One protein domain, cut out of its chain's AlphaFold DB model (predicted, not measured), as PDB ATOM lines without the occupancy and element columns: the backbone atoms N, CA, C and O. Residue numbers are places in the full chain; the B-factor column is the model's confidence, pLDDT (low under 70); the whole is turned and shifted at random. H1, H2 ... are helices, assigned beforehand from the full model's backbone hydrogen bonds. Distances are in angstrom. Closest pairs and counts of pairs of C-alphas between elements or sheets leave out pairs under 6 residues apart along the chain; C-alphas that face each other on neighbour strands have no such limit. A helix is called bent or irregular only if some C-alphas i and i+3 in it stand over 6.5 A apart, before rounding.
ATOM      1  N   ASP A   2     308.461 334.450 347.378       70.81
ATOM      2  CA  ASP A   2     309.159 335.417 348.259       70.81
ATOM      3  C   ASP A   2     308.714 336.886 348.202       70.81
ATOM      4  O   ASP A   2     308.580 337.532 349.237       70.81
ATOM      5  N   ARG A   3     308.452 337.445 347.014       66.38
ATOM      6  CA  ARG A   3     308.107 338.875 346.895       66.38
ATOM      7  C   ARG A   3     306.763 339.233 347.530       66.38
ATOM      8  O   ARG A   3     306.590 340.356 347.993       66.38
ATOM      9  N   ILE A   4     305.809 338.301 347.545       73.25
ATOM     10  CA  ILE A   4     304.480 338.539 348.129       73.25
ATOM     11  C   ILE A   4     304.579 338.547 349.658       73.25
ATOM     12  O   ILE A   4     303.973 339.401 350.309       73.25
ATOM     13  N   ASP A   5     305.397 337.659 350.220       75.69
ATOM     14  CA  ASP A   5     305.617 337.574 351.664       75.69
ATOM     15  C   ASP A   5     306.438 338.764 352.181       75.69
ATOM     16  O   ASP A   5     306.145 339.314 353.246       75.69
ATOM     17  N   GLU A   6     307.383 339.266 351.381       76.12
ATOM     18  CA  GLU A   6     308.134 340.483 351.696       76.12
ATOM     19  C   GLU A   6     307.243 341.737 351.714       76.12
ATOM     20  O   GLU A   6     307.354 342.580 352.611       76.12
ATOM     21  N   ILE A   7     306.316 341.857 350.756       73.50
ATOM     22  CA  ILE A   7     305.350 342.965 350.696       73.50
ATOM     23  C   ILE A   7     304.384 342.896 351.885       73.50
ATOM     24  O   ILE A   7     304.174 343.914 352.548       73.50
ATOM     25  N   LYS A   8     303.861 341.709 352.223       71.25
ATOM     26  CA  LYS A   8     303.003 341.513 353.405       71.25
ATOM     27  C   LYS A   8     303.717 341.880 354.705       71.25
ATOM     28  O   LYS A   8     303.152 342.601 355.524       71.25
ATOM     29  N   ASN A   9     304.977 341.478 354.877       74.62
ATOM     30  CA  ASN A   9     305.754 341.837 356.065       74.62
ATOM     31  C   ASN A   9     306.030 343.345 356.165       74.62
ATOM     32  O   ASN A   9     305.981 343.909 357.260       74.62
ATOM     33  N   ARG A  10     306.270 344.033 355.040       71.31
ATOM     34  CA  ARG A  10     306.440 345.497 355.022       71.31
ATOM     35  C   ARG A  10     305.140 346.236 355.352       71.31
ATOM     36  O   ARG A  10     305.196 347.231 356.074       71.31
ATOM     37  N   ILE A  11     303.991 345.744 354.883       72.00
ATOM     38  CA  ILE A  11     302.668 346.307 355.202       72.00
ATOM     39  C   ILE A  11     302.347 346.102 356.689       72.00
ATOM     40  O   ILE A  11     302.121 347.089 357.386       72.00
ATOM     41  N   ASN A  12     302.487 344.878 357.208       69.69
ATOM     42  CA  ASN A  12     302.237 344.559 358.620       69.69
ATOM     43  C   ASN A  12     303.159 345.331 359.577       69.69
ATOM     44  O   ASN A  12     302.728 345.803 360.630       69.69
ATOM     45  N   LYS A  13     304.440 345.513 359.223       68.62
ATOM     46  CA  LYS A  13     305.384 346.317 360.020       68.62
ATOM     47  C   LYS A  13     305.010 347.805 360.016       68.62
ATOM     48  O   LYS A  13     305.175 348.483 361.032       68.62
ATOM     49  N   LYS A  14     304.493 348.318 358.895       61.06
ATOM     50  CA  LYS A  14     304.026 349.706 358.760       61.06
ATOM     51  C   LYS A  14     302.705 349.935 359.503       61.06
ATOM     52  O   LYS A  14     302.558 350.988 360.119       61.06
ATOM     53  N   GLU A  15     301.796 348.963 359.500       62.69
ATOM     54  CA  GLU A  15     300.553 348.990 360.284       62.69
ATOM     55  C   GLU A  15     300.822 348.927 361.785       62.69
ATOM     56  O   GLU A  15     300.419 349.850 362.485       62.69
ATOM     57  N   ARG A  16     301.626 347.970 362.272       61.03
ATOM     58  CA  ARG A  16     302.019 347.912 363.697       61.03
ATOM     59  C   ARG A  16     302.714 349.189 364.169       61.03
ATOM     60  O   ARG A  16     302.485 349.660 365.279       61.03
ATOM     61  N   SER A  17     303.560 349.793 363.328       62.09
ATOM     62  CA  SER A  17     304.207 351.071 363.654       62.09
ATOM     63  C   SER A  17     303.209 352.233 363.744       62.09
ATOM     64  O   SER A  17     303.369 353.101 364.604       62.09
ATOM     65  N   LYS A  18     302.183 352.263 362.884       62.25
ATOM     66  CA  LYS A  18     301.103 353.257 362.954       62.25
ATOM     67  C   LYS A  18     300.214 353.036 364.174       62.25
ATOM     68  O   LYS A  18     299.926 354.002 364.869       62.25
ATOM     69  N   GLU A  19     299.857 351.795 364.473       67.62
ATOM     70  CA  GLU A  19     299.043 351.413 365.629       67.62
ATOM     71  C   GLU A  19     299.716 351.832 366.945       67.62
ATOM     72  O   GLU A  19     299.127 352.554 367.746       67.62
ATOM     73  N   HIS A  20     301.010 351.537 367.113       71.25
ATOM     74  CA  HIS A  20     301.775 352.006 368.273       71.25
ATOM     75  C   HIS A  20     301.885 353.535 368.364       71.25
ATOM     76  O   HIS A  20     301.947 354.071 369.471       71.25
ATOM     77  N   LYS A  21     301.923 354.259 367.237       71.88
ATOM     78  CA  LYS A  21     301.921 355.732 367.239       71.88
ATOM     79  C   LYS A  21     300.563 356.298 367.646       71.88
ATOM     80  O   LYS A  21     300.533 357.255 368.411       71.88
ATOM     81  N   ILE A  22     299.468 355.695 367.185       75.75
ATOM     82  CA  ILE A  22     298.102 356.089 367.545       75.75
ATOM     83  C   ILE A  22     297.853 355.816 369.030       75.75
ATOM     84  O   ILE A  22     297.415 356.714 369.735       75.75
ATOM     85  N   ILE A  23     298.232 354.641 369.544       78.06
ATOM     86  CA  ILE A  23     298.095 354.311 370.972       78.06
ATOM     87  C   ILE A  23     298.931 355.260 371.840       78.06
ATOM     88  O   ILE A  23     298.444 355.763 372.848       78.06
ATOM     89  N   LYS A  24     300.171 355.575 371.439       77.31
ATOM     90  CA  LYS A  24     300.987 356.577 372.148       77.31
ATOM     91  C   LYS A  24     300.340 357.961 372.133       77.31
ATOM     92  O   LYS A  24     300.362 358.638 373.152       77.31
ATOM     93  N   PHE A  25     299.759 358.367 371.008       80.44
ATOM     94  CA  PHE A  25     299.047 359.636 370.889       80.44
ATOM     95  C   PHE A  25     297.802 359.681 371.788       80.44
ATOM     96  O   PHE A  25     297.626 360.644 372.529       80.44
ATOM     97  N   PHE A  26     297.004 358.611 371.812       81.69
ATOM     98  CA  PHE A  26     295.869 358.473 372.727       81.69
ATOM     99  C   PHE A  26     296.298 358.501 374.194       81.69
ATOM    100  O   PHE A  26     295.666 359.189 374.987       81.69
ATOM    101  N   ASN A  27     297.397 357.836 374.556       83.31
ATOM    102  CA  ASN A  27     297.918 357.876 375.924       83.31
ATOM    103  C   ASN A  27     298.385 359.279 376.330       83.31
ATOM    104  O   ASN A  27     298.185 359.672 377.474       83.31
ATOM    105  N   VAL A  28     298.976 360.048 375.410       87.31
ATOM    106  CA  VAL A  28     299.352 361.448 375.670       87.31
ATOM    107  C   VAL A  28     298.111 362.316 375.859       87.31
ATOM    108  O   VAL A  28     298.072 363.107 376.796       87.31
ATOM    109  N   ILE A  29     297.082 362.141 375.027       86.06
ATOM    110  CA  ILE A  29     295.803 362.847 375.191       86.06
ATOM    111  C   ILE A  29     295.155 362.481 376.524       86.06
ATOM    112  O   ILE A  29     294.702 363.370 377.233       86.06
ATOM    113  N   LEU A  30     295.143 361.199 376.890       81.69
ATOM    114  CA  LEU A  30     294.568 360.726 378.145       81.69
ATOM    115  C   LEU A  30     295.318 361.297 379.354       81.69
ATOM    116  O   LEU A  30     294.692 361.774 380.296       81.69
ATOM    117  N   ALA A  31     296.653 361.307 379.307       84.62
ATOM    118  CA  ALA A  31     297.479 361.922 380.340       84.62
ATOM    119  C   ALA A  31     297.212 363.432 380.454       84.62
ATOM    120  O   ALA A  31     297.079 363.944 381.562       84.62
ATOM    121  N   LEU A  32     297.066 364.133 379.326       86.56
ATOM    122  CA  LEU A  32     296.694 365.548 379.303       86.56
ATOM    123  C   LEU A  32     295.313 365.770 379.941       86.56
ATOM    124  O   LEU A  32     295.143 366.684 380.740       86.56
ATOM    125  N   LEU A  33     294.346 364.906 379.630       82.56
ATOM    126  CA  LEU A  33     292.987 364.961 380.172       82.56
ATOM    127  C   LEU A  33     292.980 364.781 381.696       82.56
ATOM    128  O   LEU A  33     292.295 365.522 382.392       82.56
ATOM    129  N   LEU A  34     293.793 363.861 382.222       83.25
ATOM    130  CA  LEU A  34     293.957 363.663 383.665       83.25
ATOM    131  C   LEU A  34     294.582 364.881 384.356       83.25
ATOM    132  O   LEU A  34     294.135 365.260 385.435       83.25
ATOM    133  N   VAL A  35     295.572 365.525 383.729       86.25
ATOM    134  CA  VAL A  35     296.172 366.764 384.253       86.25
ATOM    135  C   VAL A  35     295.149 367.901 384.274       86.25
ATOM    136  O   VAL A  35     295.065 368.628 385.260       86.25
ATOM    137  N   VAL A  36     294.333 368.030 383.224       82.25
ATOM    138  CA  VAL A  36     293.254 369.028 383.162       82.25
ATOM    139  C   VAL A  36     292.197 368.762 384.235       82.25
ATOM    140  O   VAL A  36     291.803 369.693 384.929       82.25
ATOM    141  N   LEU A  37     291.776 367.509 384.429       77.50
ATOM    142  CA  LEU A  37     290.822 367.135 385.479       77.50
ATOM    143  C   LEU A  37     291.370 367.413 386.883       77.50
ATOM    144  O   LEU A  37     290.661 367.982 387.706       77.50
ATOM    145  N   GLY A  38     292.638 367.082 387.142       78.62
ATOM    146  CA  GLY A  38     293.303 367.427 388.401       78.62
ATOM    147  C   GLY A  38     293.370 368.940 388.630       78.62
ATOM    148  O   GLY A  38     293.106 369.408 389.733       78.62
ATOM    149  N   GLY A  39     293.642 369.711 387.572       73.88
ATOM    150  CA  GLY A  39     293.601 371.173 387.613       73.88
ATOM    151  C   GLY A  39     292.205 371.726 387.911       73.88
ATOM    152  O   GLY A  39     292.080 372.635 388.722       73.88
ATOM    153  N   LEU A  40     291.157 371.154 387.313       71.12
ATOM    154  CA  LEU A  40     289.762 371.547 387.555       71.12
ATOM    155  C   LEU A  40     289.322 371.263 388.997       71.12
ATOM    156  O   LEU A  40     288.677 372.110 389.607       71.12
ATOM    157  N   ILE A  41     289.705 370.109 389.555       75.31
ATOM    158  CA  ILE A  41     289.442 369.770 390.964       75.31
ATOM    159  C   ILE A  41     290.147 370.772 391.885       75.31
ATOM    160  O   ILE A  41     289.519 371.318 392.786       75.31
ATOM    161  N   TYR A  42     291.416 371.082 391.611       70.31
ATOM    162  CA  TYR A  42     292.164 372.077 392.380       70.31
ATOM    163  C   TYR A  42     291.537 373.481 392.304       70.31
ATOM    164  O   TYR A  42     291.426 374.154 393.323       70.31
ATOM    165  N   CYS A  43     291.063 373.907 391.126       66.19
ATOM    166  CA  CYS A  43     290.379 375.199 390.966       66.19
ATOM    167  C   CYS A  43     289.071 375.289 391.765       66.19
ATOM    168  O   CYS A  43     288.677 376.387 392.146       66.19
ATOM    169  N   LYS A  44     288.404 374.154 392.014       63.94
ATOM    170  CA  LYS A  44     287.202 374.082 392.854       63.94
ATOM    171  C   LYS A  44     287.530 374.128 394.352       63.94
ATOM    172  O   LYS A  44     286.731 374.631 395.129       63.94
ATOM    173  N   GLU A  45     288.671 373.580 394.763       66.38
ATOM    174  CA  GLU A  45     289.066 373.497 396.177       66.38
ATOM    175  C   GLU A  45     289.804 374.757 396.677       66.38
ATOM    176  O   GLU A  45     289.704 375.103 397.851       66.38
ATOM    177  N   ASP A  46     290.506 375.481 395.796       65.25
ATOM    178  CA  ASP A  46     291.246 376.714 396.111       65.25
ATOM    179  C   ASP A  46     290.856 377.850 395.149       65.25
ATOM    180  O   ASP A  46     291.593 378.219 394.230       65.25
ATOM    181  N   GLU A  47     289.671 378.426 395.374       61.66
ATOM    182  CA  GLU A  47     289.058 379.469 394.529       61.66
ATOM    183  C   GLU A  47     289.904 380.751 394.404       61.66
ATOM    184  O   GLU A  47     289.767 381.511 393.440       61.66
ATOM    185  N   ASN A  48     290.810 380.980 395.359       61.19
ATOM    186  CA  ASN A  48     291.712 382.132 395.403       61.19
ATOM    187  C   ASN A  48     293.123 381.822 394.868       61.19
ATOM    188  O   ASN A  48     294.019 382.663 394.978       61.19
ATOM    189  N   GLY A  49     293.343 380.624 394.309       58.22
ATOM    190  CA  GLY A  49     294.583 380.269 393.615       58.22
ATOM    191  C   GLY A  49     295.830 380.365 394.496       58.22
ATOM    192  O   GLY A  49     296.908 380.735 394.019       58.22
ATOM    193  N   THR A  50     295.705 380.051 395.786       63.94
ATOM    194  CA  THR A  50     296.723 380.298 396.816       63.94
ATOM    195  C   THR A  50     298.077 379.657 396.479       63.94
ATOM    196  O   THR A  50     299.128 380.248 396.752       63.94
ATOM    197  N   LEU A  51     298.099 378.487 395.825       62.56
ATOM    198  CA  LEU A  51     299.350 377.854 395.381       62.56
ATOM    199  C   LEU A  51     299.954 378.530 394.144       62.56
ATOM    200  O   LEU A  51     301.173 378.673 394.075       62.56
ATOM    201  N   LEU A  52     299.147 379.003 393.194       62.47
ATOM    202  CA  LEU A  52     299.651 379.746 392.031       62.47
ATOM    203  C   LEU A  52     300.237 381.097 392.449       62.47
ATOM    204  O   LEU A  52     301.302 381.489 391.966       62.47
ATOM    205  N   LYS A  53     299.615 381.748 393.433       64.62
ATOM    206  CA  LYS A  53     300.145 382.955 394.066       64.62
ATOM    207  C   LYS A  53     301.457 382.679 394.802       64.62
ATOM    208  O   LYS A  53     302.402 383.451 394.680       64.62
ATOM    209  N   ARG A  54     301.565 381.545 395.504       62.03
ATOM    210  CA  ARG A  54     302.779 381.157 396.248       62.03
ATOM    211  C   ARG A  54     303.950 380.731 395.352       62.03
ATOM    212  O   ARG A  54     305.087 381.041 395.689       62.03
ATOM    213  N   PHE A  55     303.702 380.021 394.253       67.94
ATOM    214  CA  PHE A  55     304.766 379.467 393.404       67.94
ATOM    215  C   PHE A  55     305.104 380.323 392.181       67.94
ATOM    216  O   PHE A  55     306.248 380.302 391.732       67.94
ATOM    217  N   PHE A  56     304.143 381.084 391.655       68.31
ATOM    218  CA  PHE A  56     304.309 381.855 390.420       68.31
ATOM    219  C   PHE A  56     303.990 383.348 390.578       68.31
ATOM    220  O   PHE A  56     304.170 384.100 389.624       68.31
ATOM    221  N   ASN A  57     303.562 383.792 391.769       62.44
ATOM    222  CA  ASN A  57     303.185 385.180 392.062       62.44
ATOM    223  C   ASN A  57     302.112 385.738 391.108       62.44
ATOM    224  O   ASN A  57     302.115 386.921 390.768       62.44
ATOM    225  N   ILE A  58     301.210 384.867 390.649       65.81
ATOM    226  CA  ILE A  58     300.090 385.232 389.781       65.81
ATOM    227  C   ILE A  58     298.840 385.316 390.657       65.81
ATOM    228  O   ILE A  58     298.491 384.338 391.319       65.81
ATOM    229  N   ASP A  59     298.191 386.480 390.675       59.62
ATOM    230  CA  ASP A  59     296.915 386.679 391.367       59.62
ATOM    231  C   ASP A  59     295.786 386.249 390.426       59.62
ATOM    232  O   ASP A  59     295.481 386.935 389.449       59.62
ATOM    233  N   VAL A  60     295.237 385.059 390.663       63.62
ATOM    234  CA  VAL A  60     294.158 384.493 389.853       63.62
ATOM    235  C   VAL A  60     293.018 384.120 390.783       63.62
ATOM    236  O   VAL A  60     293.201 383.326 391.700       63.62
ATOM    237  N   SER A  61     291.842 384.688 390.527       65.00
ATOM    238  CA  SER A  61     290.594 384.252 391.143       65.00
ATOM    239  C   SER A  61     289.878 383.328 390.168       65.00
ATOM    240  O   SER A  61     289.644 383.690 389.013       65.00
ATOM    241  N   PHE A  62     289.549 382.124 390.627       68.31
ATOM    242  CA  PHE A  62     288.857 381.118 389.827       68.31
ATOM    243  C   PHE A  62     287.345 381.140 390.025       68.31
ATOM    244  O   PHE A  62     286.666 380.334 389.403       68.31
ATOM    245  N   VAL A  63     286.813 382.077 390.814       67.81
ATOM    246  CA  VAL A  63     285.383 382.176 391.154       67.81
ATOM    247  C   VAL A  63     284.510 382.199 389.892       67.81
ATOM    248  O   VAL A  63     283.709 381.295 389.675       67.81
ATOM    249  N   GLU A  64     284.767 383.125 388.961       68.44
ATOM    250  CA  GLU A  64     283.998 383.199 387.707       68.44
ATOM    251  C   GLU A  64     284.190 381.978 386.789       68.44
ATOM    252  O   GLU A  64     283.323 381.656 385.970       68.44
ATOM    253  N   MET A  65     285.347 381.312 386.865       67.75
ATOM    254  CA  MET A  65     285.607 380.098 386.088       67.75
ATOM    255  C   MET A  65     284.866 378.904 386.686       67.75
ATOM    256  O   MET A  65     284.286 378.128 385.928       67.75
ATOM    257  N   ASN A  66     284.843 378.786 388.012       68.31
ATOM    258  CA  ASN A  66     284.143 377.743 388.749       68.31
ATOM    259  C   ASN A  66     282.635 377.822 388.479       68.31
ATOM    260  O   ASN A  66     282.037 376.819 388.090       68.31
ATOM    261  N   ASP A  67     282.057 379.026 388.518       74.06
ATOM    262  CA  ASP A  67     280.643 379.265 388.191       74.06
ATOM    263  C   ASP A  67     280.304 378.832 386.755       74.06
ATOM    264  O   ASP A  67     279.318 378.135 386.498       74.06
ATOM    265  N   LYS A  68     281.157 379.187 385.783       75.75
ATOM    266  CA  LYS A  68     280.959 378.824 384.368       75.75
ATOM    267  C   LYS A  68     281.133 377.330 384.106       75.75
ATOM    268  O   LYS A  68     280.371 376.766 383.313       75.75
ATOM    269  N   ILE A  69     282.127 376.695 384.730       71.50
ATOM    270  CA  ILE A  69     282.372 375.249 384.630       71.50
ATOM    271  C   ILE A  69     281.170 374.497 385.197       71.50
ATOM    272  O   ILE A  69     280.635 373.621 384.520       71.50
ATOM    273  N   THR A  70     280.698 374.906 386.372       68.62
ATOM    274  CA  THR A  70     279.557 374.313 387.071       68.62
ATOM    275  C   THR A  70     278.287 374.424 386.224       68.62
ATOM    276  O   THR A  70     277.778 373.400 385.768       68.62
ATOM    277  N   SER A  71     277.885 375.633 385.801       73.62
ATOM    278  CA  SER A  71     276.715 375.827 384.916       73.62
ATOM    279  C   SER A  71     276.786 374.999 383.621       73.62
ATOM    280  O   SER A  71     275.767 374.526 383.112       73.62
ATOM    281  N   THR A  72     277.980 374.820 383.048       71.94
ATOM    282  CA  THR A  72     278.150 374.041 381.813       71.94
ATOM    283  C   THR A  72     278.024 372.541 382.069       71.94
ATOM    284  O   THR A  72     277.347 371.854 381.303       71.94
ATOM    285  N   LEU A  73     278.623 372.032 383.148       69.31
ATOM    286  CA  LEU A  73     278.475 370.637 383.561       69.31
ATOM    287  C   LEU A  73     277.006 370.311 383.851       69.31
ATOM    288  O   LEU A  73     276.497 369.320 383.331       69.31
ATOM    289  N   ASN A  74     276.290 371.186 384.551       67.12
ATOM    290  CA  ASN A  74     274.883 370.962 384.894       67.12
ATOM    291  C   ASN A  74     273.979 370.923 383.662       67.12
ATOM    292  O   ASN A  74     273.131 370.040 383.537       67.12
ATOM    293  N   LYS A  75     274.234 371.796 382.678       72.25
ATOM    294  CA  LYS A  75     273.534 371.778 381.381       72.25
ATOM    295  C   LYS A  75     273.810 370.513 380.568       72.25
ATOM    296  O   LYS A  75     272.894 369.993 379.935       72.25
ATOM    297  N   VAL A  76     275.052 370.026 380.556       71.56
ATOM    298  CA  VAL A  76     275.448 368.838 379.778       71.56
ATOM    299  C   VAL A  76     274.926 367.554 380.417       71.56
ATOM    300  O   VAL A  76     274.439 366.673 379.710       71.56
ATOM    301  N   PHE A  77     274.989 367.456 381.743       69.06
ATOM    302  CA  PHE A  77     274.580 366.261 382.475       69.06
ATOM    303  C   PHE A  77     273.108 366.274 382.909       69.06
ATOM    304  O   PHE A  77     272.663 365.296 383.501       69.06
ATOM    305  N   LYS A  78     272.342 367.335 382.594       59.41
ATOM    306  CA  LYS A  78     270.980 367.568 383.120       59.41
ATOM    307  C   LYS A  78     270.908 367.332 384.629       59.41
ATOM    308  O   LYS A  78     269.928 366.793 385.139       59.41
TER     309      LYS A  78
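What this domain is: This is residues 2 to 78 of the 189 residues of an uncharacterized protein of Firmicutes bacterium CAG:449 (UniProt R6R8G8). One very long, straight helix, H1, makes the longest axis, and two shorter helices, H2 and H3, lie off to opposite sides of its last end. H3 begins near that end and slants back, making a lopsided V with H1, while the chain passes from H2 to H3 by the end of H1; residues 2 to 39 of H1 and residues 71 to 78, of which 71 to 77 belong to H3, stick out free. The printed part has 77 residues, with three named helices in the order H1, H2, H3 and no named strand; the class is all helix. The whole is extended, with a radius of gyration of the C-alphas of 22.5 A, and it is flat, with spans of 69 by 37 by 13 A.

How they stand to each other: H1, residues 2 to 45, touches no helix. A tight link of 4 residues joins it to H2, residues 50 to 56, and the two helices are apart. A short link of 6 residues joins H2 to H3, residues 63 to 77, and these two are apart as well. H1 and H3 are close but not clearly touching, with 2 pairs of C-alphas within 8 A; their closest C-alphas, those of Lys 44 and Asn 66, are 6.3 A apart. The lines of H1 and H3 stand at a steep tilt of 56 degrees, and they run opposite ways. Their centres are 30.7 A apart. In H1, H2 and H3 every pair of O i and N i+4 is within hydrogen-bond range.

Where its parts are: H1 begins at C-alpha 2, at (309.159, 335.417, 348.259), and ends at C-alpha 45, at (289.066, 373.497, 396.177). It is 64.4 A long from first to last C-alpha and is not bent. H2, from Thr 50 to Phe 56, measures 10.0 A. H3 measures 21.1 A, from Val 63 to Phe 77, whose C-alpha is at (274.580, 366.261, 382.475).

The domain as a whole: The two C-alphas farthest apart are those of Asp 2 and Asn 48, at 68.6 A, and the first and last printed C-alphas, those of Asp 2 and Lys 78, are 60.9 A apart. The printed part has no cut, and neither of its two links is long. The mean pLDDT of the printed part is 70.9. In this predicted model 38 printed residues are under 70, among them residues 12 to 19 and residues 43 to 66. The mean pLDDT is 74 for H1, 65 for H2 and 70 for H3.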